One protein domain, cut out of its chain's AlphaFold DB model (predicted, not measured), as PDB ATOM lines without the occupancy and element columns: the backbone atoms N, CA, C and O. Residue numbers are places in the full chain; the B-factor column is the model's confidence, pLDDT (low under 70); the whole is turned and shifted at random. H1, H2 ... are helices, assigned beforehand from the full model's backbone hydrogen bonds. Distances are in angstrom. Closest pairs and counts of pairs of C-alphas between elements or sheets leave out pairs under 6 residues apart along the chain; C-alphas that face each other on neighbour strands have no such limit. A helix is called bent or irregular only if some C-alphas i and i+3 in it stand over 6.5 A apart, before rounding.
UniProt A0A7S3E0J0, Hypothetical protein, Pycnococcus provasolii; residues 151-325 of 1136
ATOM      1  N   TYR A 151      34.363  38.995  68.846       32.44
ATOM      2  CA  TYR A 151      34.601  39.407  67.454       32.44
ATOM      3  C   TYR A 151      35.969  38.920  66.951       32.44
ATOM      4  O   TYR A 151      36.064  38.353  65.868       32.44
ATOM      5  N   GLY A 152      37.019  39.052  67.772       38.03
ATOM      6  CA  GLY A 152      38.345  38.509  67.464       38.03
ATOM      7  C   GLY A 152      38.359  36.981  67.357       38.03
ATOM      8  O   GLY A 152      39.008  36.449  66.465       38.03
ATOM      9  N   ALA A 153      37.603  36.272  68.205       44.91
ATOM     10  CA  ALA A 153      37.444  34.819  68.114       44.91
ATOM     11  C   ALA A 153      36.657  34.397  66.865       44.91
ATOM     12  O   ALA A 153      37.052  33.433  66.225       44.91
ATOM     13  N   TYR A 154      35.611  35.134  66.476       45.22
ATOM     14  CA  TYR A 154      34.839  34.866  65.257       45.22
ATOM     15  C   TYR A 154      35.665  35.081  63.978       45.22
ATOM     16  O   TYR A 154      35.658  34.233  63.088       45.22
ATOM     17  N   TYR A 155      36.431  36.175  63.896       48.06
ATOM     18  CA  TYR A 155      37.352  36.406  62.778       48.06
ATOM     19  C   TYR A 155      38.505  35.398  62.763       48.06
ATOM     20  O   TYR A 155      38.854  34.894  61.700       48.06
ATOM     21  N   ALA A 156      39.046  35.031  63.928       54.28
ATOM     22  CA  ALA A 156      40.055  33.981  64.027       54.28
ATOM     23  C   ALA A 156      39.495  32.590  63.676       54.28
ATOM     24  O   ALA A 156      40.220  31.775  63.119       54.28
ATOM     25  N   GLU A 157      38.220  32.305  63.960       56.06
ATOM     26  CA  GLU A 157      37.547  31.063  63.563       56.06
ATOM     27  C   GLU A 157      37.280  31.033  62.049       56.06
ATOM     28  O   GLU A 157      37.530  30.019  61.403       56.06
ATOM     29  N   MET A 158      36.883  32.165  61.455       58.34
ATOM     30  CA  MET A 158      36.795  32.352  60.000       58.34
ATOM     31  C   MET A 158      38.154  32.163  59.305       58.34
ATOM     32  O   MET A 158      38.235  31.474  58.289       58.34
ATOM     33  N   GLU A 159      39.233  32.739  59.841       62.59
ATOM     34  CA  GLU A 159      40.593  32.541  59.315       62.59
ATOM     35  C   GLU A 159      41.111  31.118  59.558       62.59
ATOM     36  O   GLU A 159      41.807  30.567  58.708       62.59
ATOM     37  N   ARG A 160      40.712  30.475  60.662       61.69
ATOM     38  CA  ARG A 160      41.020  29.069  60.944       61.69
ATOM     39  C   ARG A 160      40.339  28.125  59.956       61.69
ATOM     40  O   ARG A 160      40.987  27.189  59.501       61.69
ATOM     41  N   ARG A 161      39.085  28.375  59.567       64.38
ATOM     42  CA  ARG A 161      38.397  27.574  58.536       64.38
ATOM     43  C   ARG A 161      39.096  27.679  57.176       64.38
ATOM     44  O   ARG A 161      39.274  26.665  56.512       64.38
ATOM     45  N   LYS A 162      39.604  28.864  56.813       66.81
ATOM     46  CA  LYS A 162      40.393  29.086  55.580       66.81
ATOM     47  C   LYS A 162      41.748  28.362  55.557       66.81
ATOM     48  O   LYS A 162      42.350  28.242  54.496       66.81
ATOM     49  N   LEU A 163      42.234  27.866  56.697       69.31
ATOM     50  CA  LEU A 163      43.451  27.049  56.769       69.31
ATOM     51  C   LEU A 163      43.201  25.563  56.481       69.31
ATOM     52  O   LEU A 163      44.166  24.837  56.240       69.31
ATOM     53  N   ALA A 164      41.945  25.104  56.486       72.12
ATOM     54  CA  ALA A 164      41.611  23.696  56.273       72.12
ATOM     55  C   ALA A 164      42.045  23.169  54.887       72.12
ATOM     56  O   ALA A 164      42.676  22.110  54.844       72.12
ATOM     57  N   PRO A 165      41.837  23.897  53.765       72.19
ATOM     58  CA  PRO A 165      42.325  23.459  52.453       72.19
ATOM     59  C   PRO A 165      43.857  23.417  52.366       72.19
ATOM     60  O   PRO A 165      44.421  22.554  51.697       72.19
ATOM     61  N   ILE A 166      44.546  24.308  53.086       73.06
ATOM     62  CA  ILE A 166      46.017  24.360  53.149       73.06
ATOM     63  C   ILE A 166      46.562  23.155  53.926       73.06
ATOM     64  O   ILE A 166      47.537  22.528  53.515       73.06
ATOM     65  N   ALA A 167      45.919  22.795  55.039       72.94
ATOM     66  CA  ALA A 167      46.262  21.601  55.806       72.94
ATOM     67  C   ALA A 167      46.011  20.316  54.998       72.94
ATOM     68  O   ALA A 167      46.858  19.422  55.005       72.94
ATOM     69  N   LEU A 168      44.905  20.258  54.248       76.81
ATOM     70  CA  LEU A 168      44.605  19.159  53.330       76.81
ATOM     71  C   LEU A 168      45.649  19.061  52.206       76.81
ATOM     72  O   LEU A 168      46.159  17.977  51.941       76.81
ATOM     73  N   HIS A 169      46.026  20.188  51.595       77.38
ATOM     74  CA  HIS A 169      47.081  20.246  50.581       77.38
ATOM     75  C   HIS A 169      48.418  19.716  51.115       77.38
ATOM     76  O   HIS A 169      49.039  18.875  50.473       77.38
ATOM     77  N   ARG A 170      48.845  20.138  52.314       78.06
ATOM     78  CA  ARG A 170      50.088  19.651  52.941       78.06
ATOM     79  C   ARG A 170      50.035  18.165  53.281       78.06
ATOM     80  O   ARG A 170      51.042  17.482  53.123       78.06
ATOM     81  N   TYR A 171      48.886  17.663  53.729       78.44
ATOM     82  CA  TYR A 171      48.687  16.236  53.981       78.44
ATOM     83  C   TYR A 171      48.827  15.416  52.690       78.44
ATOM     84  O   TYR A 171      49.609  14.468  52.644       78.44
ATOM     85  N   LEU A 172      48.145  15.828  51.618       76.88
ATOM     86  CA  LEU A 172      48.214  15.158  50.317       76.88
ATOM     87  C   LEU A 172      49.608  15.259  49.684       76.88
ATOM     88  O   LEU A 172      50.114  14.274  49.151       76.88
ATOM     89  N   GLN A 173      50.259  16.418  49.786       76.38
ATOM     90  CA  GLN A 173      51.617  16.617  49.285       76.38
ATOM     91  C   GLN A 173      52.644  15.806  50.094       76.38
ATOM     92  O   GLN A 173      53.546  15.222  49.508       76.38
ATOM     93  N   GLY A 174      52.472  15.671  51.413       71.38
ATOM     94  CA  GLY A 174      53.323  14.813  52.244       71.38
ATOM     95  C   GLY A 174      53.198  13.322  51.908       71.38
ATOM     96  O   GLY A 174      54.192  12.599  51.943       71.38
ATOM     97  N   LEU A 175      52.002  12.864  51.528       74.06
ATOM     98  CA  LEU A 175      51.793  11.507  51.008       74.06
ATOM     99  C   LEU A 175      52.397  11.326  49.607       74.06
ATOM    100  O   LEU A 175      52.987  10.286  49.322       74.06
ATOM    101  N   ALA A 176      52.302  12.343  48.748       69.69
ATOM    102  CA  ALA A 176      52.945  12.354  47.435       69.69
ATOM    103  C   ALA A 176      54.474  12.279  47.524       69.69
ATOM    104  O   ALA A 176      55.092  11.492  46.809       69.69
ATOM    105  N   ASP A 177      55.082  13.035  48.437       67.50
ATOM    106  CA  ASP A 177      56.531  13.028  48.639       67.50
ATOM    107  C   ASP A 177      57.019  11.678  49.211       67.50
ATOM    108  O   ASP A 177      58.138  11.249  48.925       67.50
ATOM    109  N   ALA A 178      56.173  10.969  49.972       65.44
ATOM    110  CA  ALA A 178      56.457   9.627  50.487       65.44
ATOM    111  C   ALA A 178      56.362   8.519  49.417       65.44
ATOM    112  O   ALA A 178      57.025   7.490  49.552       65.44
ATOM    113  N   ALA A 179      55.571   8.721  48.358       60.75
ATOM    114  CA  ALA A 179      55.384   7.756  47.269       60.75
ATOM    115  C   ALA A 179      56.556   7.719  46.259       60.75
ATOM    116  O   ALA A 179      56.739   6.722  45.558       60.75
ATOM    117  N   GLY A 180      57.391   8.766  46.199       59.88
ATOM    118  CA  GLY A 180      58.570   8.828  45.321       59.88
ATOM    119  C   GLY A 180      58.248   8.772  43.814       59.88
ATOM    120  O   GLY A 180      57.149   9.113  43.385       59.88
ATOM    121  N   GLU A 181      59.206   8.328  42.985       50.75
ATOM    122  CA  GLU A 181      59.071   8.229  41.508       50.75
ATOM    123  C   GLU A 181      58.010   7.206  41.030       50.75
ATOM    124  O   GLU A 181      57.772   7.086  39.830       50.75
ATOM    125  N   GLY A 182      57.362   6.476  41.949       50.19
ATOM    126  CA  GLY A 182      56.375   5.426  41.664       50.19
ATOM    127  C   GLY A 182      54.946   5.906  41.383       50.19
ATOM    128  O   GLY A 182      54.095   5.086  41.053       50.19
ATOM    129  N   GLY A 183      54.679   7.213  41.472       60.19
ATOM    130  CA  GLY A 183      53.352   7.791  41.239       60.19
ATOM    131  C   GLY A 183      52.417   7.688  42.453       60.19
ATOM    132  O   GLY A 183      52.427   6.718  43.204       60.19
ATOM    133  N   PHE A 184      51.606   8.728  42.670       68.94
ATOM    134  CA  PHE A 184      50.664   8.805  43.792       68.94
ATOM    135  C   PHE A 184      49.415   7.946  43.544       68.94
ATOM    136  O   PHE A 184      48.617   8.250  42.648       68.94
ATOM    137  N   ASP A 185      49.213   6.920  44.376       70.81
ATOM    138  CA  ASP A 185      48.004   6.100  44.356       70.81
ATOM    139  C   ASP A 185      46.947   6.623  45.353       70.81
ATOM    140  O   ASP A 185      47.245   6.808  46.538       70.81
ATOM    141  N   PRO A 186      45.678   6.793  44.924       71.25
ATOM    142  CA  PRO A 186      44.572   7.243  45.782       71.25
ATOM    143  C   PRO A 186      44.347   6.369  47.017       71.25
ATOM    144  O   PRO A 186      43.794   6.830  48.014       71.25
ATOM    145  N   ALA A 187      44.802   5.112  46.962       74.56
ATOM    146  CA  ALA A 187      44.723   4.150  48.048       74.56
ATOM    147  C   ALA A 187      45.447   4.593  49.334       74.56
ATOM    148  O   ALA A 187      45.121   4.090  50.410       74.56
ATOM    149  N   MET A 188      46.377   5.548  49.233       70.94
ATOM    150  CA  MET A 188      47.146   6.090  50.357       70.94
ATOM    151  C   MET A 188      46.401   7.170  51.162       70.94
ATOM    152  O   MET A 188      46.886   7.583  52.211       70.94
ATOM    153  N   ILE A 189      45.247   7.656  50.685       77.12
ATOM    154  CA  ILE A 189      44.468   8.692  51.378       77.12
ATOM    155  C   ILE A 189      43.573   8.038  52.432       77.12
ATOM    156  O   ILE A 189      42.599   7.371  52.080       77.12
ATOM    157  N   ASP A 190      43.842   8.275  53.712       77.00
ATOM    158  CA  ASP A 190      42.977   7.789  54.788       77.00
ATOM    159  C   ASP A 190      41.744   8.694  54.937       77.00
ATOM    160  O   ASP A 190      41.854   9.869  55.299       77.00
ATOM    161  N   THR A 191      40.547   8.142  54.713       74.31
ATOM    162  CA  THR A 191      39.266   8.865  54.865       74.31
ATOM    163  C   THR A 191      39.083   9.411  56.280       74.31
ATOM    164  O   THR A 191      38.527  10.492  56.476       74.31
ATOM    165  N   ASP A 192      39.617   8.698  57.273       73.62
ATOM    166  CA  ASP A 192      39.583   9.092  58.679       73.62
ATOM    167  C   ASP A 192      40.512  10.276  58.971       73.62
ATOM    168  O   ASP A 192      40.184  11.121  59.806       73.62
ATOM    169  N   ALA A 193      41.638  10.387  58.258       71.12
ATOM    170  CA  ALA A 193      42.552  11.520  58.371       71.12
ATOM    171  C   ALA A 193      41.975  12.771  57.691       71.12
ATOM    172  O   ALA A 193      42.050  13.860  58.257       71.12
ATOM    173  N   VAL A 194      41.318  12.623  56.536       75.19
ATOM    174  CA  VAL A 194      40.586  13.721  55.872       75.19
ATOM    175  C   VAL A 194      39.430  14.216  56.756       75.19
ATOM    176  O   VAL A 194      39.256  15.423  56.940       75.19
ATOM    177  N   ALA A 195      38.699  13.302  57.400       71.75
ATOM    178  CA  ALA A 195      37.661  13.644  58.371       71.75
ATOM    179  C   ALA A 195      38.224  14.253  59.672       71.75
ATOM    180  O   ALA A 195      37.561  15.081  60.300       71.75
ATOM    181  N   ALA A 196      39.434  13.869  60.092       73.50
ATOM    182  CA  ALA A 196      40.126  14.485  61.224       73.50
ATOM    183  C   ALA A 196      40.544  15.927  60.907       73.50
ATOM    184  O   ALA A 196      40.291  16.815  61.718       73.50
ATOM    185  N   VAL A 197      41.063  16.185  59.701       71.50
ATOM    186  CA  VAL A 197      41.352  17.545  59.219       71.50
ATOM    187  C   VAL A 197      40.073  18.390  59.199       71.50
ATOM    188  O   VAL A 197      40.085  19.512  59.695       71.50
ATOM    189  N   ALA A 198      38.939  17.856  58.731       69.69
ATOM    190  CA  ALA A 198      37.658  18.572  58.780       69.69
ATOM    191  C   ALA A 198      37.247  18.944  60.225       69.69
ATOM    192  O   ALA A 198      36.939  20.099  60.537       69.69
ATOM    193  N   LYS A 199      37.351  17.989  61.159       73.19
ATOM    194  CA  LYS A 199      37.036  18.199  62.584       73.19
ATOM    195  C   LYS A 199      37.972  19.201  63.264       73.19
ATOM    196  O   LYS A 199      37.506  20.021  64.058       73.19
ATOM    197  N   ASP A 200      39.265  19.177  62.945       69.62
ATOM    198  CA  ASP A 200      40.282  20.047  63.545       69.62
ATOM    199  C   ASP A 200      40.100  21.530  63.183       69.62
ATOM    200  O   ASP A 200      40.530  22.412  63.938       69.62
ATOM    201  N   PHE A 201      39.423  21.823  62.071       68.12
ATOM    202  CA  PHE A 201      39.132  23.185  61.615       68.12
ATOM    203  C   PHE A 201      37.648  23.576  61.724       68.12
ATOM    204  O   PHE A 201      37.282  24.667  61.289       68.12
ATOM    205  N   ALA A 202      36.823  22.747  62.384       62.06
ATOM    206  CA  ALA A 202      35.383  22.956  62.577       62.06
ATOM    207  C   ALA A 202      34.593  23.122  61.261       62.06
ATOM    208  O   ALA A 202      33.608  23.861  61.208       62.06
ATOM    209  N   THR A 203      35.035  22.429  60.213       61.38
ATOM    210  CA  THR A 203      34.326  22.279  58.940       61.38
ATOM    211  C   THR A 203      33.643  20.912  58.914       61.38
ATOM    212  O   THR A 203      34.167  19.933  59.447       61.38
ATOM    213  N   GLY A 204      32.426  20.834  58.372       62.94
ATOM    214  CA  GLY A 204      31.680  19.568  58.326       62.94
ATOM    215  C   GLY A 204      32.306  18.614  57.314       62.94
ATOM    216  O   GLY A 204      32.670  17.483  57.635       62.94
ATOM    217  N   ASN A 205      32.503  19.133  56.107       69.19
ATOM    218  CA  ASN A 205      33.256  18.513  55.036       69.19
ATOM    219  C   ASN A 205      34.051  19.626  54.342       69.19
ATOM    220  O   ASN A 205      33.477  20.622  53.905       69.19
ATOM    221  N   VAL A 206      35.375  19.470  54.246       69.69
ATOM    222  CA  VAL A 206      36.249  20.472  53.611       69.69
ATOM    223  C   VAL A 206      35.830  20.720  52.154       69.69
ATOM    224  O   VAL A 206      35.948  21.847  51.682       69.69
ATOM    225  N   ALA A 207      35.286  19.705  51.474       68.62
ATOM    226  CA  ALA A 207      34.799  19.818  50.102       68.62
ATOM    227  C   ALA A 207      33.496  20.628  49.970       68.62
ATOM    228  O   ALA A 207      33.344  21.352  48.994       68.62
ATOM    229  N   GLU A 208      32.585  20.561  50.946       72.94
ATOM    230  CA  GLU A 208      31.320  21.317  50.914       72.94
ATOM    231  C   GLU A 208      31.516  22.784  51.326       72.94
ATOM    232  O   GLU A 208      30.892  23.681  50.761       72.94
ATOM    233  N   ASP A 209      32.405  23.034  52.294       72.31
ATOM    234  CA  ASP A 209      32.666  24.377  52.816       72.31
ATOM    235  C   ASP A 209      33.621  25.190  51.909       72.31
ATOM    236  O   ASP A 209      33.522  26.419  51.853       72.31
ATOM    237  N   PHE A 210      34.535  24.526  51.182       76.69
ATOM    238  CA  PHE A 210      35.527  25.153  50.291       76.69
ATOM    239  C   PHE A 210      35.669  24.415  48.943       76.69
ATOM    240  O   PHE A 210      36.733  23.857  48.644       76.69
ATOM    241  N   PRO A 211      34.633  24.445  48.084       75.62
ATOM    242  CA  PRO A 211      34.631  23.693  46.829       75.62
ATOM    243  C   PRO A 211      35.720  24.164  45.853       75.62
ATOM    244  O   PRO A 211      36.372  23.346  45.210       75.62
ATOM    245  N   ASP A 212      35.993  25.472  45.775       76.44
ATOM    246  CA  ASP A 212      36.962  26.038  44.823       76.44
ATOM    247  C   ASP A 212      38.410  25.589  45.090       76.44
ATOM    248  O   ASP A 212      39.181  25.362  44.154       76.44
ATOM    249  N   ASP A 213      38.797  25.433  46.358       77.75
ATOM    250  CA  ASP A 213      40.158  25.031  46.722       77.75
ATOM    251  C   ASP A 213      40.363  23.518  46.567       77.75
ATOM    252  O   ASP A 213      41.412  23.084  46.086       77.75
ATOM    253  N   VAL A 214      39.343  22.706  46.856       79.00
ATOM    254  CA  VAL A 214      39.379  21.258  46.583       79.00
ATOM    255  C   VAL A 214      39.340  20.978  45.075       79.00
ATOM    256  O   VAL A 214      40.057  20.100  44.592       79.00
ATOM    257  N   GLN A 215      38.606  21.779  44.296       82.50
ATOM    258  CA  GLN A 215      38.637  21.731  42.830       82.50
ATOM    259  C   GLN A 215      40.033  22.034  42.264       82.50
ATOM    260  O   GLN A 215      40.434  21.406  41.284       82.50
ATOM    261  N   ARG A 216      40.806  22.942  42.878       82.31
ATOM    262  CA  ARG A 216      42.206  23.211  42.489       82.31
ATOM    263  C   ARG A 216      43.127  22.027  42.774       82.31
ATOM    264  O   ARG A 216      43.961  21.703  41.930       82.31
ATOM    265  N   LEU A 217      42.951  21.354  43.912       81.69
ATOM    266  CA  LEU A 217      43.692  20.128  44.234       81.69
ATOM    267  C   LEU A 217      43.364  19.012  43.236       81.69
ATOM    268  O   LEU A 217      44.268  18.358  42.717       81.69
ATOM    269  N   TYR A 218      42.083  18.850  42.898       84.88
ATOM    270  CA  TYR A 218      41.651  17.891  41.887       84.88
ATOM    271  C   TYR A 218      42.173  18.241  40.486       84.88
ATOM    272  O   TYR A 218      42.604  17.355  39.754       84.88
ATOM    273  N   TYR A 219      42.213  19.526  40.124       84.94
ATOM    274  CA  TYR A 219      42.819  19.999  38.876       84.94
ATOM    275  C   TYR A 219      44.319  19.667  38.809       84.94
ATOM    276  O   TYR A 219      44.801  19.213  37.771       84.94
ATOM    277  N   GLY A 220      45.055  19.855  39.911       82.38
ATOM    278  CA  GLY A 220      46.463  19.461  40.024       82.38
ATOM    279  C   GLY A 220      46.654  17.957  39.830       82.38
ATOM    280  O   GLY A 220      47.476  17.535  39.018       82.38
ATOM    281  N   TYR A 221      45.806  17.151  40.474       82.88
ATOM    282  CA  TYR A 221      45.838  15.696  40.343       82.88
ATOM    283  C   TYR A 221      45.493  15.204  38.928       82.88
ATOM    284  O   TYR A 221      46.181  14.342  38.381       82.88
ATOM    285  N   LEU A 222      44.481  15.798  38.287       84.56
ATOM    286  CA  LEU A 222      44.147  15.533  36.885       84.56
ATOM    287  C   LEU A 222      45.315  15.861  35.950       84.56
ATOM    288  O   LEU A 222      45.583  15.102  35.022       84.56
ATOM    289  N   ASN A 223      46.041  16.950  36.216       84.19
ATOM    290  CA  ASN A 223      47.230  17.318  35.453       84.19
ATOM    291  C   ASN A 223      48.415  16.365  35.681       84.19
ATOM    292  O   ASN A 223      49.274  16.252  34.811       84.19
ATOM    293  N   HIS A 224      48.480  15.694  36.830       82.69
ATOM    294  CA  HIS A 224      49.485  14.668  37.093       82.69
ATOM    295  C   HIS A 224      49.177  13.359  36.352       82.69
ATOM    296  O   HIS A 224      50.087  12.752  35.800       82.69
ATOM    297  N   ILE A 225      47.907  12.935  36.316       79.12
ATOM    298  CA  ILE A 225      47.493  11.707  35.615       79.12
ATOM    299  C   ILE A 225      47.531  11.894  34.097       79.12
ATOM    300  O   ILE A 225      48.089  11.064  33.390       79.12
ATOM    301  N   VAL A 226      46.980  13.001  33.592       78.38
ATOM    302  CA  VAL A 226      46.959  13.307  32.157       78.38
ATOM    303  C   VAL A 226      47.735  14.597  31.902       78.38
ATOM    304  O   VAL A 226      47.126  15.634  31.663       78.38
ATOM    305  N   PRO A 227      49.076  14.584  31.933       76.88
ATOM    306  CA  PRO A 227      49.863  15.794  31.736       76.88
ATOM    307  C   PRO A 227      49.725  16.345  30.312       76.88
ATOM    308  O   PRO A 227      49.866  15.626  29.319       76.88
ATOM    309  N   MET A 228      49.546  17.665  30.200       66.12
ATOM    310  CA  MET A 228      49.455  18.356  28.903       66.12
ATOM    311  C   MET A 228      50.746  18.231  28.071       66.12
ATOM    312  O   MET A 228      50.690  18.254  26.846       66.12
ATOM    313  N   SER A 229      51.901  18.042  28.720       58.25
ATOM    314  CA  SER A 229      53.219  17.893  28.082       58.25
ATOM    315  C   SER A 229      53.495  16.495  27.513       58.25
ATOM    316  O   SER A 229      54.308  16.363  26.603       58.25
ATOM    317  N   ARG A 230      52.818  15.449  28.012       56.12
ATOM    318  CA  ARG A 230      53.024  14.038  27.619       56.12
ATOM    319  C   ARG A 230      51.784  13.456  26.935       56.12
ATOM    320  O   ARG A 230      51.485  12.271  27.036       56.12
ATOM    321  N   GLY A 231      51.059  14.284  26.180       52.34
ATOM    322  CA  GLY A 231      49.817  13.895  25.497       52.34
ATOM    323  C   GLY A 231      49.961  12.762  24.463       52.34
ATOM    324  O   GLY A 231      48.955  12.292  23.934       52.34
ATOM    325  N   GLY A 232      51.180  12.299  24.171       56.38
ATOM    326  CA  GLY A 232      51.455  11.140  23.316       56.38
ATOM    327  C   GLY A 232      51.162   9.775  23.945       56.38
ATOM    328  O   GLY A 232      50.909   8.840  23.195       56.38
ATOM    329  N   GLU A 233      51.148   9.651  25.275       66.06
ATOM    330  CA  GLU A 233      51.000   8.333  25.914       66.06
ATOM    331  C   GLU A 233      49.538   7.883  26.003       66.06
ATOM    332  O   GLU A 233      48.680   8.694  26.339       66.06
ATOM    333  N   PRO A 234      49.208   6.632  25.667       66.94
ATOM    334  CA  PRO A 234      47.841   6.121  25.762       66.94
ATOM    335  C   PRO A 234      47.394   6.028  27.221       66.94
ATOM    336  O   PRO A 234      48.221   6.049  28.124       66.94
ATOM    337  N   LEU A 235      46.084   5.921  27.442       71.62
ATOM    338  CA  LEU A 235      45.552   5.670  28.782       71.62
ATOM    339  C   LEU A 235      45.819   4.213  29.176       71.62
ATOM    340  O   LEU A 235      45.463   3.310  28.417       71.62
ATOM    341  N   ASP A 236      46.319   3.984  30.388       64.62
ATOM    342  CA  ASP A 236      46.631   2.636  30.905       64.62
ATOM    343  C   ASP A 236      45.376   1.838  31.329       64.62
ATOM    344  O   ASP A 236      45.450   0.708  31.806       64.62
ATOM    345  N   GLY A 237      44.183   2.429  31.202       64.88
ATOM    346  CA  GLY A 237      42.900   1.808  31.557       64.88
ATOM    347  C   GLY A 237      42.554   1.838  33.053       64.88
ATOM    348  O   GLY A 237      41.373   1.798  33.392       64.88
ATOM    349  N   GLY A 238      43.541   1.994  33.943       68.94
ATOM    350  CA  GLY A 238      43.347   2.146  35.397       68.94
ATOM    351  C   GLY A 238      43.147   3.591  35.880       68.94
ATOM    352  O   GLY A 238      42.870   3.839  37.048       68.94
ATOM    353  N   GLU A 239      43.282   4.583  35.007       77.56
ATOM    354  CA  GLU A 239      43.232   5.998  35.407       77.56
ATOM    355  C   GLU A 239      41.835   6.441  35.859       77.56
ATOM    356  O   GLU A 239      41.696   7.213  36.805       77.56
ATOM    357  N   ALA A 240      40.783   5.910  35.231       76.25
ATOM    358  CA  ALA A 240      39.404   6.220  35.599       76.25
ATOM    359  C   ALA A 240      39.031   5.674  36.988       76.25
ATOM    360  O   ALA A 240      38.276   6.317  37.718       76.25
ATOM    361  N   THR A 241      39.557   4.503  37.368       79.31
ATOM    362  CA  THR A 241      39.349   3.935  38.708       79.31
ATOM    363  C   THR A 241      40.130   4.723  39.748       79.31
ATOM    364  O   THR A 241      39.541   5.110  40.752       79.31
ATOM    365  N   LYS A 242      41.387   5.092  39.461       81.62
ATOM    366  CA  LYS A 242      42.184   5.959  40.341       81.62
ATOM    367  C   LYS A 242      41.520   7.324  40.567       81.62
ATOM    368  O   LYS A 242      41.404   7.789  41.696       81.62
ATOM    369  N   LEU A 243      41.009   7.957  39.510       83.06
ATOM    370  CA  LEU A 243      40.301   9.236  39.627       83.06
ATOM    371  C   LEU A 243      39.008   9.124  40.442       83.06
ATOM    372  O   LEU A 243      38.699  10.043  41.196       83.06
ATOM    373  N   ARG A 244      38.270   8.017  40.314       82.19
ATOM    374  CA  ARG A 244      37.053   7.771  41.101       82.19
ATOM    375  C   ARG A 244      37.374   7.540  42.578       82.19
ATOM    376  O   ARG A 244      36.791   8.197  43.427       82.19
ATOM    377  N   GLU A 245      38.357   6.695  42.875       83.56
ATOM    378  CA  GLU A 245      38.806   6.439  44.249       83.56
ATOM    379  C   GLU A 245      39.323   7.709  44.937       83.56
ATOM    380  O   GLU A 245      39.091   7.912  46.127       83.56
ATOM    381  N   PHE A 246      39.994   8.589  44.191       83.56
ATOM    382  CA  PHE A 246      40.442   9.883  44.699       83.56
ATOM    383  C   PHE A 246      39.267  10.811  45.042       83.56
ATOM    384  O   PHE A 246      39.258  11.423  46.111       83.56
ATOM    385  N   LEU A 247      38.266  10.896  44.160       82.75
ATOM    386  CA  LEU A 247      37.058  11.697  44.383       82.75
ATOM    387  C   LEU A 247      36.257  11.196  45.591       82.75
ATOM    388  O   LEU A 247      35.882  12.003  46.443       82.75
ATOM    389  N   ASP A 248      36.076   9.878  45.707       81.62
ATOM    390  CA  ASP A 248      35.342   9.244  46.806       81.62
ATOM    391  C   ASP A 248      36.031   9.471  48.164       81.62
ATOM    392  O   ASP A 248      35.364   9.693  49.174       81.62
ATOM    393  N   ARG A 249      37.371   9.465  48.201       80.06
ATOM    394  CA  ARG A 249      38.149   9.652  49.440       80.06
ATOM    395  C   ARG A 249      38.241  11.103  49.906       80.06
ATOM    396  O   ARG A 249      38.368  11.342  51.103       80.06
ATOM    397  N   ILE A 250      38.183  12.061  48.982       79.88
ATOM    398  CA  ILE A 250      38.168  13.498  49.298       79.88
ATOM    399  C   ILE A 250      36.742  14.003  49.558       79.88
ATOM    400  O   ILE A 250      36.567  15.016  50.232       79.88
ATOM    401  N   GLY A 251      35.724  13.285  49.072       73.62
ATOM    402  CA  GLY A 251      34.318  13.631  49.270       73.62
ATOM    403  C   GLY A 251      33.849  14.792  48.391       73.62
ATOM    404  O   GLY A 251      32.966  15.543  48.803       73.62
ATOM    405  N   LEU A 252      34.450  14.966  47.206       81.31
ATOM    406  CA  LEU A 252      34.048  15.990  46.237       81.31
ATOM    407  C   LEU A 252      32.820  15.522  45.449       81.31
ATOM    408  O   LEU A 252      32.802  14.413  44.917       81.31
ATOM    409  N   ALA A 253      31.808  16.381  45.324       80.62
ATOM    410  CA  ALA A 253      30.613  16.061  44.552       80.62
ATOM    411  C   ALA A 253      30.917  15.924  43.047       80.62
ATOM    412  O   ALA A 253      31.664  16.716  42.465       80.62
ATOM    413  N   ASP A 254      30.249  14.978  42.380       80.69
ATOM    414  CA  ASP A 254      30.419  14.733  40.940       80.69
ATOM    415  C   ASP A 254      30.115  15.964  40.068       80.69
ATOM    416  O   ASP A 254      30.715  16.140  39.006       80.69
ATOM    417  N   GLU A 255      29.205  16.841  40.513       81.19
ATOM    418  CA  GLU A 255      28.864  18.077  39.793       81.19
ATOM    419  C   GLU A 255      30.042  19.055  39.741       81.19
ATOM    420  O   GLU A 255      30.248  19.751  38.744       81.19
ATOM    421  N   GLU A 256      30.814  19.108  40.822       79.81
ATOM    422  CA  GLU A 256      31.973  19.978  40.972       79.81
ATOM    423  C   GLU A 256      33.192  19.380  40.281       79.81
ATOM    424  O   GLU A 256      33.886  20.076  39.538       79.81
ATOM    425  N   ALA A 257      33.385  18.065  40.408       82.31
ATOM    426  CA  ALA A 257      34.397  17.335  39.656       82.31
ATOM    427  C   ALA A 257      34.215  17.524  38.138       82.31
ATOM    428  O   ALA A 257      35.179  17.816  37.428       82.31
ATOM    429  N   ALA A 258      32.979  17.456  37.627       82.19
ATOM    430  CA  ALA A 258      32.688  17.676  36.210       82.19
ATOM    431  C   ALA A 258      33.096  19.082  35.725       82.19
ATOM    432  O   ALA A 258      33.596  19.228  34.605       82.19
ATOM    433  N   ARG A 259      32.957  20.120  36.567       82.25
ATOM    434  CA  ARG A 259      33.411  21.486  36.240       82.25
ATOM    435  C   ARG A 259      34.925  21.557  36.071       82.25
ATOM    436  O   ARG A 259      35.391  22.251  35.166       82.25
ATOM    437  N   VAL A 260      35.681  20.810  36.875       83.69
ATOM    438  CA  VAL A 260      37.145  20.731  36.760       83.69
ATOM    439  C   VAL A 260      37.563  20.046  35.459       83.69
ATOM    440  O   VAL A 260      38.423  20.573  34.755       83.69
ATOM    441  N   HIS A 261      36.904  18.948  35.067       83.62
ATOM    442  CA  HIS A 261      37.131  18.295  33.764       83.62
ATOM    443  C   HIS A 261      36.884  19.248  32.587       83.62
ATOM    444  O   HIS A 261      37.679  19.298  31.650       83.62
ATOM    445  N   ILE A 262      35.821  20.057  32.646       82.56
ATOM    446  CA  ILE A 262      35.514  21.064  31.615       82.56
ATOM    447  C   ILE A 262      36.554  22.194  31.613       82.56
ATOM    448  O   ILE A 262      36.970  22.644  30.543       82.56
ATOM    449  N   ALA A 263      36.989  22.670  32.783       82.31
ATOM    450  CA  ALA A 263      38.016  23.707  32.895       82.31
ATOM    451  C   ALA A 263      39.362  23.229  32.324       82.31
ATOM    452  O   ALA A 263      39.960  23.932  31.508       82.31
ATOM    453  N   TYR A 264      39.770  22.008  32.674       84.38
ATOM    454  CA  TYR A 264      40.985  21.354  32.184       84.38
ATOM    455  C   TYR A 264      40.915  21.059  30.670       84.38
ATOM    456  O   TYR A 264      41.860  21.286  29.911       84.38
ATOM    457  N   GLY A 265      39.742  20.656  30.175       81.94
ATOM    458  CA  GLY A 265      39.488  20.512  28.744       81.94
ATOM    459  C   GLY A 265      39.556  21.827  27.973       81.94
ATOM    460  O   GLY A 265      40.117  21.875  26.881       81.94
ATOM    461  N   LYS A 266      39.029  22.920  28.533       82.38
ATOM    462  CA  LYS A 266      39.131  24.257  27.927       82.38
ATOM    463  C   LYS A 266      40.574  24.726  27.832       82.38
ATOM    464  O   LYS A 266      40.920  25.340  26.828       82.38
ATOM    465  N   THR A 267      41.408  24.460  28.837       83.19
ATOM    466  CA  THR A 267      42.832  24.820  28.786       83.19
ATOM    467  C   THR A 267      43.567  24.025  27.713       83.19
ATOM    468  O   THR A 267      44.238  24.639  26.889       83.19
ATOM    469  N   ALA A 268      43.341  22.712  27.617       79.06
ATOM    470  CA  ALA A 268      43.916  21.887  26.549       79.06
ATOM    471  C   ALA A 268      43.423  22.320  25.151       79.06
ATOM    472  O   ALA A 268      44.199  22.435  24.201       79.06
ATOM    473  N   TYR A 269      42.131  22.641  25.022       79.94
ATOM    474  CA  TYR A 269      41.547  23.124  23.771       79.94
ATOM    475  C   TYR A 269      42.074  24.511  23.368       79.94
ATOM    476  O   TYR A 269      42.312  24.759  22.187       79.94
ATOM    477  N   ARG A 270      42.292  25.418  24.330       80.69
ATOM    478  CA  ARG A 270      42.900  26.737  24.088       80.69
ATOM    479  C   ARG A 270      44.361  26.619  23.683       80.69
ATOM    480  O   ARG A 270      44.723  27.214  22.678       80.69
ATOM    481  N   GLN A 271      45.151  25.794  24.369       77.56
ATOM    482  CA  GLN A 271      46.546  25.530  23.997       77.56
ATOM    483  C   GLN A 271      46.657  25.018  22.556       77.56
ATOM    484  O   GLN A 271      47.463  25.520  21.777       77.56
ATOM    485  N   ARG A 272      45.761  24.113  22.140       76.81
ATOM    486  CA  ARG A 272      45.660  23.686  20.736       76.81
ATOM    487  C   ARG A 272      45.408  24.857  19.772       76.81
ATOM    488  O   ARG A 272      45.951  24.865  18.669       76.81
ATOM    489  N   MET A 273      44.550  25.808  20.142       75.38
ATOM    490  CA  MET A 273      44.219  26.970  19.305       75.38
ATOM    491  C   MET A 273      45.342  28.016  19.278       75.38
ATOM    492  O   MET A 273      45.558  28.636  18.238       75.38
ATOM    493  N   GLU A 274      46.067  28.186  20.384       77.88
ATOM    494  CA  GLU A 274      47.195  29.118  20.534       77.88
ATOM    495  C   GLU A 274      48.417  28.698  19.703       77.88
ATOM    496  O   GLU A 274      49.087  29.555  19.132       77.88
ATOM    497  N   ILE A 275      48.655  27.391  19.540       75.44
ATOM    498  CA  ILE A 275      49.715  26.848  18.667       75.44
ATOM    499  C   ILE A 275      49.376  27.039  17.163       75.44
ATOM    500  O   ILE A 275      50.252  27.023  16.290       75.44
ATOM    501  N   GLY A 276      48.103  27.310  16.837       61.56
ATOM    502  CA  GLY A 276      47.631  27.634  15.488       61.56
ATOM    503  C   GLY A 276      47.684  26.460  14.498       61.56
ATOM    504  O   GLY A 276      47.950  25.316  14.861       61.56
ATOM    505  N   GLY A 277      47.412  26.723  13.215       57.94
ATOM    506  CA  GLY A 277      47.382  25.716  12.137       57.94
ATOM    507  C   GLY A 277      47.841  26.275  10.789       57.94
ATOM    508  O   GLY A 277      47.111  26.189   9.806       57.94
ATOM    509  N   GLY A 278      48.999  26.938  10.756       58.06
ATOM    510  CA  GLY A 278      49.546  27.551   9.539       58.06
ATOM    511  C   GLY A 278      50.499  26.625   8.775       58.06
ATOM    512  O   GLY A 278      51.177  25.799   9.372       58.06
ATOM    513  N   ALA A 279      50.647  26.827   7.461       52.06
ATOM    514  CA  ALA A 279      51.529  26.043   6.576       52.06
ATOM    515  C   ALA A 279      53.049  26.143   6.881       52.06
ATOM    516  O   ALA A 279      53.872  25.663   6.107       52.06
ATOM    517  N   ARG A 280      53.439  26.800   7.981       54.66
ATOM    518  CA  ARG A 280      54.824  27.120   8.363       54.66
ATOM    519  C   ARG A 280      55.110  26.741   9.827       54.66
ATOM    520  O   ARG A 280      55.757  27.501  10.537       54.66
ATOM    521  N   GLN A 281      54.561  25.615  10.280       67.81
ATOM    522  CA  GLN A 281      54.774  25.071  11.627       67.81
ATOM    523  C   GLN A 281      56.044  24.221  11.701       67.81
ATOM    524  O   GLN A 281      56.382  23.527  10.740       67.81
ATOM    525  N   THR A 282      56.752  24.276  12.834       71.44
ATOM    526  CA  THR A 282      57.844  23.336  13.134       71.44
ATOM    527  C   THR A 282      57.276  21.974  13.553       71.44
ATOM    528  O   THR A 282      56.129  21.886  13.989       71.44
ATOM    529  N   ALA A 283      58.066  20.900  13.422       69.19
ATOM    530  CA  ALA A 283      57.652  19.555  13.849       69.19
ATOM    531  C   ALA A 283      57.278  19.516  15.345       69.19
ATOM    532  O   ALA A 283      56.259  18.940  15.700       69.19
ATOM    533  N   GLU A 284      58.032  20.230  16.186       72.06
ATOM    534  CA  GLU A 284      57.771  20.368  17.627       72.06
ATOM    535  C   GLU A 284      56.407  21.027  17.903       72.06
ATOM    536  O   GLU A 284      55.614  20.513  18.685       72.06
ATOM    537  N   GLN A 285      56.065  22.105  17.188       74.06
ATOM    538  CA  GLN A 285      54.760  22.769  17.322       74.06
ATOM    539  C   GLN A 285      53.605  21.884  16.839       74.06
ATOM    540  O   GLN A 285      52.510  21.924  17.396       74.06
ATOM    541  N   ALA A 286      53.822  21.079  15.798       73.19
ATOM    542  CA  ALA A 286      52.824  20.120  15.338       73.19
ATOM    543  C   ALA A 286      52.597  19.005  16.376       73.19
ATOM    544  O   ALA A 286      51.449  18.674  16.670       73.19
ATOM    545  N   GLU A 287      53.669  18.483  16.980       75.69
ATOM    546  CA  GLU A 287      53.602  17.480  18.047       75.69
ATOM    547  C   GLU A 287      52.922  18.015  19.313       75.69
ATOM    548  O   GLU A 287      52.076  17.320  19.876       75.69
ATOM    549  N   GLU A 288      53.217  19.252  19.728       76.00
ATOM    550  CA  GLU A 288      52.559  19.935  20.853       76.00
ATOM    551  C   GLU A 288      51.068  20.195  20.588       76.00
ATOM    552  O   GLU A 288      50.214  20.035  21.462       76.00
ATOM    553  N   ARG A 289      50.714  20.555  19.351       78.06
ATOM    554  CA  ARG A 289      49.313  20.731  18.950       78.06
ATOM    555  C   ARG A 289      48.552  19.405  18.980       78.06
ATOM    556  O   ARG A 289      47.400  19.354  19.419       78.06
ATOM    557  N   ASP A 290      49.180  18.339  18.494       76.38
ATOM    558  CA  ASP A 290      48.583  17.007  18.435       76.38
ATOM    559  C   ASP A 290      48.541  16.342  19.822       76.38
ATOM    560  O   ASP A 290      47.598  15.609  20.124       76.38
ATOM    561  N   SER A 291      49.504  16.628  20.705       77.56
ATOM    562  CA  SER A 291      49.476  16.199  22.106       77.56
ATOM    563  C   SER A 291      48.354  16.901  22.872       77.56
ATOM    564  O   SER A 291      47.598  16.222  23.563       77.56
ATOM    565  N   ALA A 292      48.146  18.205  22.662       77.56
ATOM    566  CA  ALA A 292      47.025  18.947  23.237       77.56
ATOM    567  C   ALA A 292      45.660  18.421  22.750       77.56
ATOM    568  O   ALA A 292      44.720  18.306  23.542       77.56
ATOM    569  N   LEU A 293      45.545  18.037  21.469       79.81
ATOM    570  CA  LEU A 293      44.351  17.372  20.929       79.81
ATOM    571  C   LEU A 293      44.101  16.020  21.617       79.81
ATOM    572  O   LEU A 293      42.981  15.758  22.047       79.81
ATOM    573  N   ARG A 294      45.125  15.171  21.742       81.62
ATOM    574  CA  ARG A 294      44.996  13.865  22.408       81.62
ATOM    575  C   ARG A 294      44.650  14.016  23.884       81.62
ATOM    576  O   ARG A 294      43.768  13.319  24.366       81.62
ATOM    577  N   THR A 295      45.269  14.960  24.590       82.50
ATOM    578  CA  THR A 295      44.931  15.293  25.981       82.50
ATOM    579  C   THR A 295      43.471  15.727  26.100       82.50
ATOM    580  O   THR A 295      42.747  15.206  26.944       82.50
ATOM    581  N   PHE A 296      42.992  16.587  25.197       82.94
ATOM    582  CA  PHE A 296      41.580  16.960  25.123       82.94
ATOM    583  C   PHE A 296      40.657  15.742  24.938       82.94
ATOM    584  O   PHE A 296      39.682  15.588  25.673       82.94
ATOM    585  N   GLN A 297      40.974  14.850  23.994       82.81
ATOM    586  CA  GLN A 297      40.190  13.637  23.735       82.81
ATOM    587  C   GLN A 297      40.187  12.676  24.939       82.81
ATOM    588  O   GLN A 297      39.128  12.161  25.302       82.81
ATOM    589  N   LYS A 298      41.327  12.515  25.625       83.19
ATOM    590  CA  LYS A 298      41.459  11.710  26.850       83.19
ATOM    591  C   LYS A 298      40.576  12.209  27.979       83.19
ATOM    592  O   LYS A 298      39.902  11.408  28.608       83.19
ATOM    593  N   ILE A 299      40.523  13.518  28.215       84.56
ATOM    594  CA  ILE A 299      39.665  14.098  29.260       84.56
ATOM    595  C   ILE A 299      38.187  13.878  28.919       84.56
ATOM    596  O   ILE A 299      37.383  13.537  29.786       84.56
ATOM    597  N   VAL A 300      37.814  14.024  27.645       82.75
ATOM    598  CA  VAL A 300      36.448  13.743  27.175       82.75
ATOM    599  C   VAL A 300      36.082  12.263  27.368       82.75
ATOM    600  O   VAL A 300      34.953  11.959  27.746       82.75
ATOM    601  N   TYR A 301      37.027  11.346  27.163       81.50
ATOM    602  CA  TYR A 301      36.839   9.917  27.427       81.50
ATOM    603  C   TYR A 301      36.786   9.597  28.933       81.50
ATOM    604  O   TYR A 301      35.865   8.922  29.387       81.50
ATOM    605  N   LEU A 302      37.717  10.131  29.731       82.94
ATOM    606  CA  LEU A 302      37.784   9.916  31.177       82.94
ATOM    607  C   LEU A 302      36.549  10.466  31.888       82.94
ATOM    608  O   LEU A 302      35.958   9.765  32.705       82.94
ATOM    609  N   SER A 303      36.103  11.671  31.534       81.44
ATOM    610  CA  SER A 303      34.869  12.245  32.081       81.44
ATOM    611  C   SER A 303      33.643  11.372  31.779       81.44
ATOM    612  O   SER A 303      32.821  11.142  32.662       81.44
ATOM    613  N   ASP A 304      33.547  10.787  30.584       79.75
ATOM    614  CA  ASP A 304      32.475   9.839  30.260       79.75
ATOM    615  C   ASP A 304      32.577   8.531  31.056       79.75
ATOM    616  O   ASP A 304      31.566   8.002  31.518       79.75
ATOM    617  N   SER A 305      33.799   8.030  31.259       78.25
ATOM    618  CA  SER A 305      34.058   6.800  32.014       78.25
ATOM    619  C   SER A 305      33.816   6.945  33.524       78.25
ATOM    620  O   SER A 305      33.405   5.981  34.171       78.25
ATOM    621  N   ILE A 306      34.038   8.138  34.094       77.75
ATOM    622  CA  ILE A 306      33.880   8.428  35.527       77.75
ATOM    623  C   ILE A 306      32.409   8.678  35.859       77.75
ATOM    624  O   ILE A 306      31.874   8.013  36.748       77.75
ATOM    625  N   PHE A 307      31.753   9.584  35.120       77.50
ATOM    626  CA  PHE A 307      30.385  10.029  35.408       77.50
ATOM    627  C   PHE A 307      29.307   9.120  34.787       77.50
ATOM    628  O   PHE A 307      28.211   8.989  35.336       77.50
ATOM    629  N   GLY A 308      29.609   8.434  33.680       69.56
ATOM    630  CA  GLY A 308      28.704   7.489  33.027       69.56
ATOM    631  C   GLY A 308      27.484   8.124  32.339       69.56
ATOM    632  O   GLY A 308      27.223   9.324  32.409       69.56
ATOM    633  N   ALA A 309      26.683   7.281  31.673       61.06
ATOM    634  CA  ALA A 309      25.550   7.719  30.844       61.06
ATOM    635  C   ALA A 309      24.405   8.375  31.643       61.06
ATOM    636  O   ALA A 309      23.724   9.261  31.130       61.06
ATOM    637  N   ALA A 310      24.210   7.984  32.908       57.28
ATOM    638  CA  ALA A 310      23.155   8.517  33.775       57.28
ATOM    639  C   ALA A 310      23.411   9.970  34.221       57.28
ATOM    640  O   ALA A 310      22.467  10.700  34.517       57.28
ATOM    641  N   LYS A 311      24.679  10.403  34.233       61.28
ATOM    642  CA  LYS A 311      25.118  11.739  34.664       61.28
ATOM    643  C   LYS A 311      25.628  12.596  33.494       61.28
ATOM    644  O   LYS A 311      26.234  13.647  33.695       61.28
ATOM    645  N   ALA A 312      25.314  12.199  32.256       59.28
ATOM    646  CA  ALA A 312      25.678  12.907  31.024       59.28
ATOM    647  C   ALA A 312      25.151  14.358  30.957       59.28
ATOM    648  O   ALA A 312      25.671  15.172  30.191       59.28
ATOM    649  N   ALA A 313      24.161  14.710  31.787       62.47
ATOM    650  CA  ALA A 313      23.687  16.081  31.964       62.47
ATOM    651  C   ALA A 313      24.810  17.046  32.400       62.47
ATOM    652  O   ALA A 313      24.851  18.184  31.929       62.47
ATOM    653  N   TYR A 314      25.773  16.584  33.208       63.88
ATOM    654  CA  TYR A 314      26.925  17.392  33.632       63.88
ATOM    655  C   TYR A 314      27.944  17.634  32.510       63.88
ATOM    656  O   TYR A 314      28.775  18.532  32.616       63.88
ATOM    657  N   LEU A 315      27.847  16.888  31.402       65.69
ATOM    658  CA  LEU A 315      28.715  17.000  30.225       65.69
ATOM    659  C   LEU A 315      28.088  17.841  29.092       65.69
ATOM    660  O   LEU A 315      28.746  18.140  28.096       65.69
ATOM    661  N   VAL A 316      26.846  18.315  29.249       64.75
ATOM    662  CA  VAL A 316      26.201  19.281  28.332       64.75
ATOM    663  C   VAL A 316      27.038  20.556  28.091       64.75
ATOM    664  O   VAL A 316      27.029  21.058  26.959       64.75
ATOM    665  N   PRO A 317      27.805  21.089  29.068       65.81
ATOM    666  CA  PRO A 317      28.655  22.255  28.845       65.81
ATOM    667  C   PRO A 317      29.729  22.067  27.763       65.81
ATOM    668  O   PRO A 317      30.025  23.040  27.075       65.81
ATOM    669  N   TRP A 318      30.241  20.850  27.513       69.62
ATOM    670  CA  TRP A 318      31.196  20.599  26.415       69.62
ATOM    671  C   TRP A 318      30.632  21.037  25.056       69.62
ATOM    672  O   TRP A 318      31.328  21.642  24.244       69.62
ATOM    673  N   LYS A 319      29.336  20.796  24.836       66.12
ATOM    674  CA  LYS A 319      28.621  21.164  23.608       66.12
ATOM    675  C   LYS A 319      28.380  22.674  23.510       66.12
ATOM    676  O   LYS A 319      28.528  23.258  22.441       66.12
ATOM    677  N   ARG A 320      27.999  23.307  24.624       69.50
ATOM    678  CA  ARG A 320      27.601  24.726  24.664       69.50
ATOM    679  C   ARG A 320      28.791  25.684  24.689       69.50
ATOM    680  O   ARG A 320      28.715  26.752  24.097       69.50
ATOM    681  N   GLU A 321      29.865  25.325  25.385       66.69
ATOM    682  CA  GLU A 321      30.966  26.243  25.707       66.69
ATOM    683  C   GLU A 321      32.169  26.104  24.769       66.69
ATOM    684  O   GLU A 321      32.954  27.041  24.654       66.69
ATOM    685  N   LEU A 322      32.304  24.966  24.080       67.75
ATOM    686  CA  LEU A 322      33.369  24.718  23.099       67.75
ATOM    687  C   LEU A 322      32.847  24.612  21.656       67.75
ATOM    688  O   LEU A 322      33.643  24.491  20.729       67.75
ATOM    689  N   GLY A 323      31.523  24.668  21.450       65.25
ATOM    690  CA  GLY A 323      30.896  24.619  20.122       65.25
ATOM    691  C   GLY A 323      31.032  23.273  19.400       65.25
ATOM    692  O   GLY A 323      30.891  23.218  18.180       65.25
ATOM    693  N   LEU A 324      31.325  22.192  20.129       72.69
ATOM    694  CA  LEU A 324      31.536  20.863  19.557       72.69
ATOM    695  C   LEU A 324      30.209  20.175  19.232       72.69
ATOM    696  O   LEU A 324      29.245  20.220  20.000       72.69
ATOM    697  N   THR A 325      30.171  19.491  18.092       74.06
ATOM    698  CA  THR A 325      29.030  18.649  17.701       74.06
ATOM    699  C   THR A 325      29.035  17.324  18.470       74.06
ATOM    700  O   THR A 325      30.086  16.842  18.893       74.06
TER     701      THR A 325
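AT A GLANCE: This is residues 151 to 325 of the 1136 residues of the protein "Hypothetical protein" of Pycnococcus provasolii (UniProt A0A7S3E0J0). A long helical hairpin, H7 and H8, makes one half of an elongated shape, with H9 beside H7 as the third helix of a loose bundle. The other half is a second, looser hairpin, H2 and H3, with short H4 near it; H5 and H6 lie between the halves, and residues 151 to 156 of H1 stick out at the end away from the tip of H7 and H8. The printed part has 175 residues, with nine named helices, H1 to H9, and no named strand: all helix. It is only just compact, close to loose, with a radius of gyration of the C-alphas of 18.4 A and spans of 64 by 38 by 34 A.

HOW THE PARTS SIT: H1, residues 151 to 161, and H2, residues 164 to 182, meet only through their link. H2 is irregular, C-alphas 178 and 181 being 9.5 A apart, with a kink of 36 degrees near residue 176. With residues 164 to 168 alone it touches H3, residues 191 to 200, in a hairpin at a shallow tilt of 32 degrees; the closest C-alphas, of Ala 164 and Val 197, are 6.8 A apart. H4, residues 206 to 209, is close to H3 but not clearly touching, Ala 198 to Val 206 being the closest C-alphas at 5.7 A. H5, residues 211 to 225, only just touches H2, with 3 pairs of C-alphas within 8 A, the closest those of Pro 165 and Asp 213 at 6.3 A. H6, residues 239 to 250, touches H3 only at their ends, closest at the C-alphas of Thr 191 and Arg 249, 5.6 A. H7, residues 254 to 274, is the hub; it touches H5 at a steep tilt of 56 degrees, closest at C-alphas 219 and 260, 6.1 A. H8, residues 283 to 307, forms a hairpin with H7 at a shallow tilt of 15 degrees, closest at the C-alphas of Arg 272 and Arg 289, 5.0 A. H8 also touches H6, closest at C-alphas 240 and 306, 5.9 A. H9, residues 309 to 321, is irregular, C-alphas 310 and 313 being 7.8 A apart, and touches H7 closest at C-alphas 258 and 314, 6.3 A. H7, H8 and H9 form an up-and-down bundle, each running against the one before it. Every O i to N i+4 pair is within hydrogen-bond range in H1, H3, H5, H6, H7 and H8, against 12 of 15 in H2 and 3 of 9 in H9, where 6 of 10 O i to N i+3 pairs are; H4 is too short for an O i to N i+4 pair.

IN THESE COORDINATES: H1 begins at C-alpha 151 (34.601, 39.407, 67.454). From first to last C-alpha H2 is 27.7 A long, H5 20.9 A, H7 30.1 A and H8 36.0 A. H9 ends at C-alpha 321 (30.966, 26.243, 25.707).

THE WHOLE: The C-alphas of Tyr 151 and Ala 279 are farthest apart, 64.6 A; residues 151 to 156 and 279 to 284 stand free. The printed part has no cut, and the link from H5 to H6, 13 residues, is long. Mean pLDDT of the printed part is 72.2, with 64 residues under 70, among them residues 151 to 163 and 308 to 323.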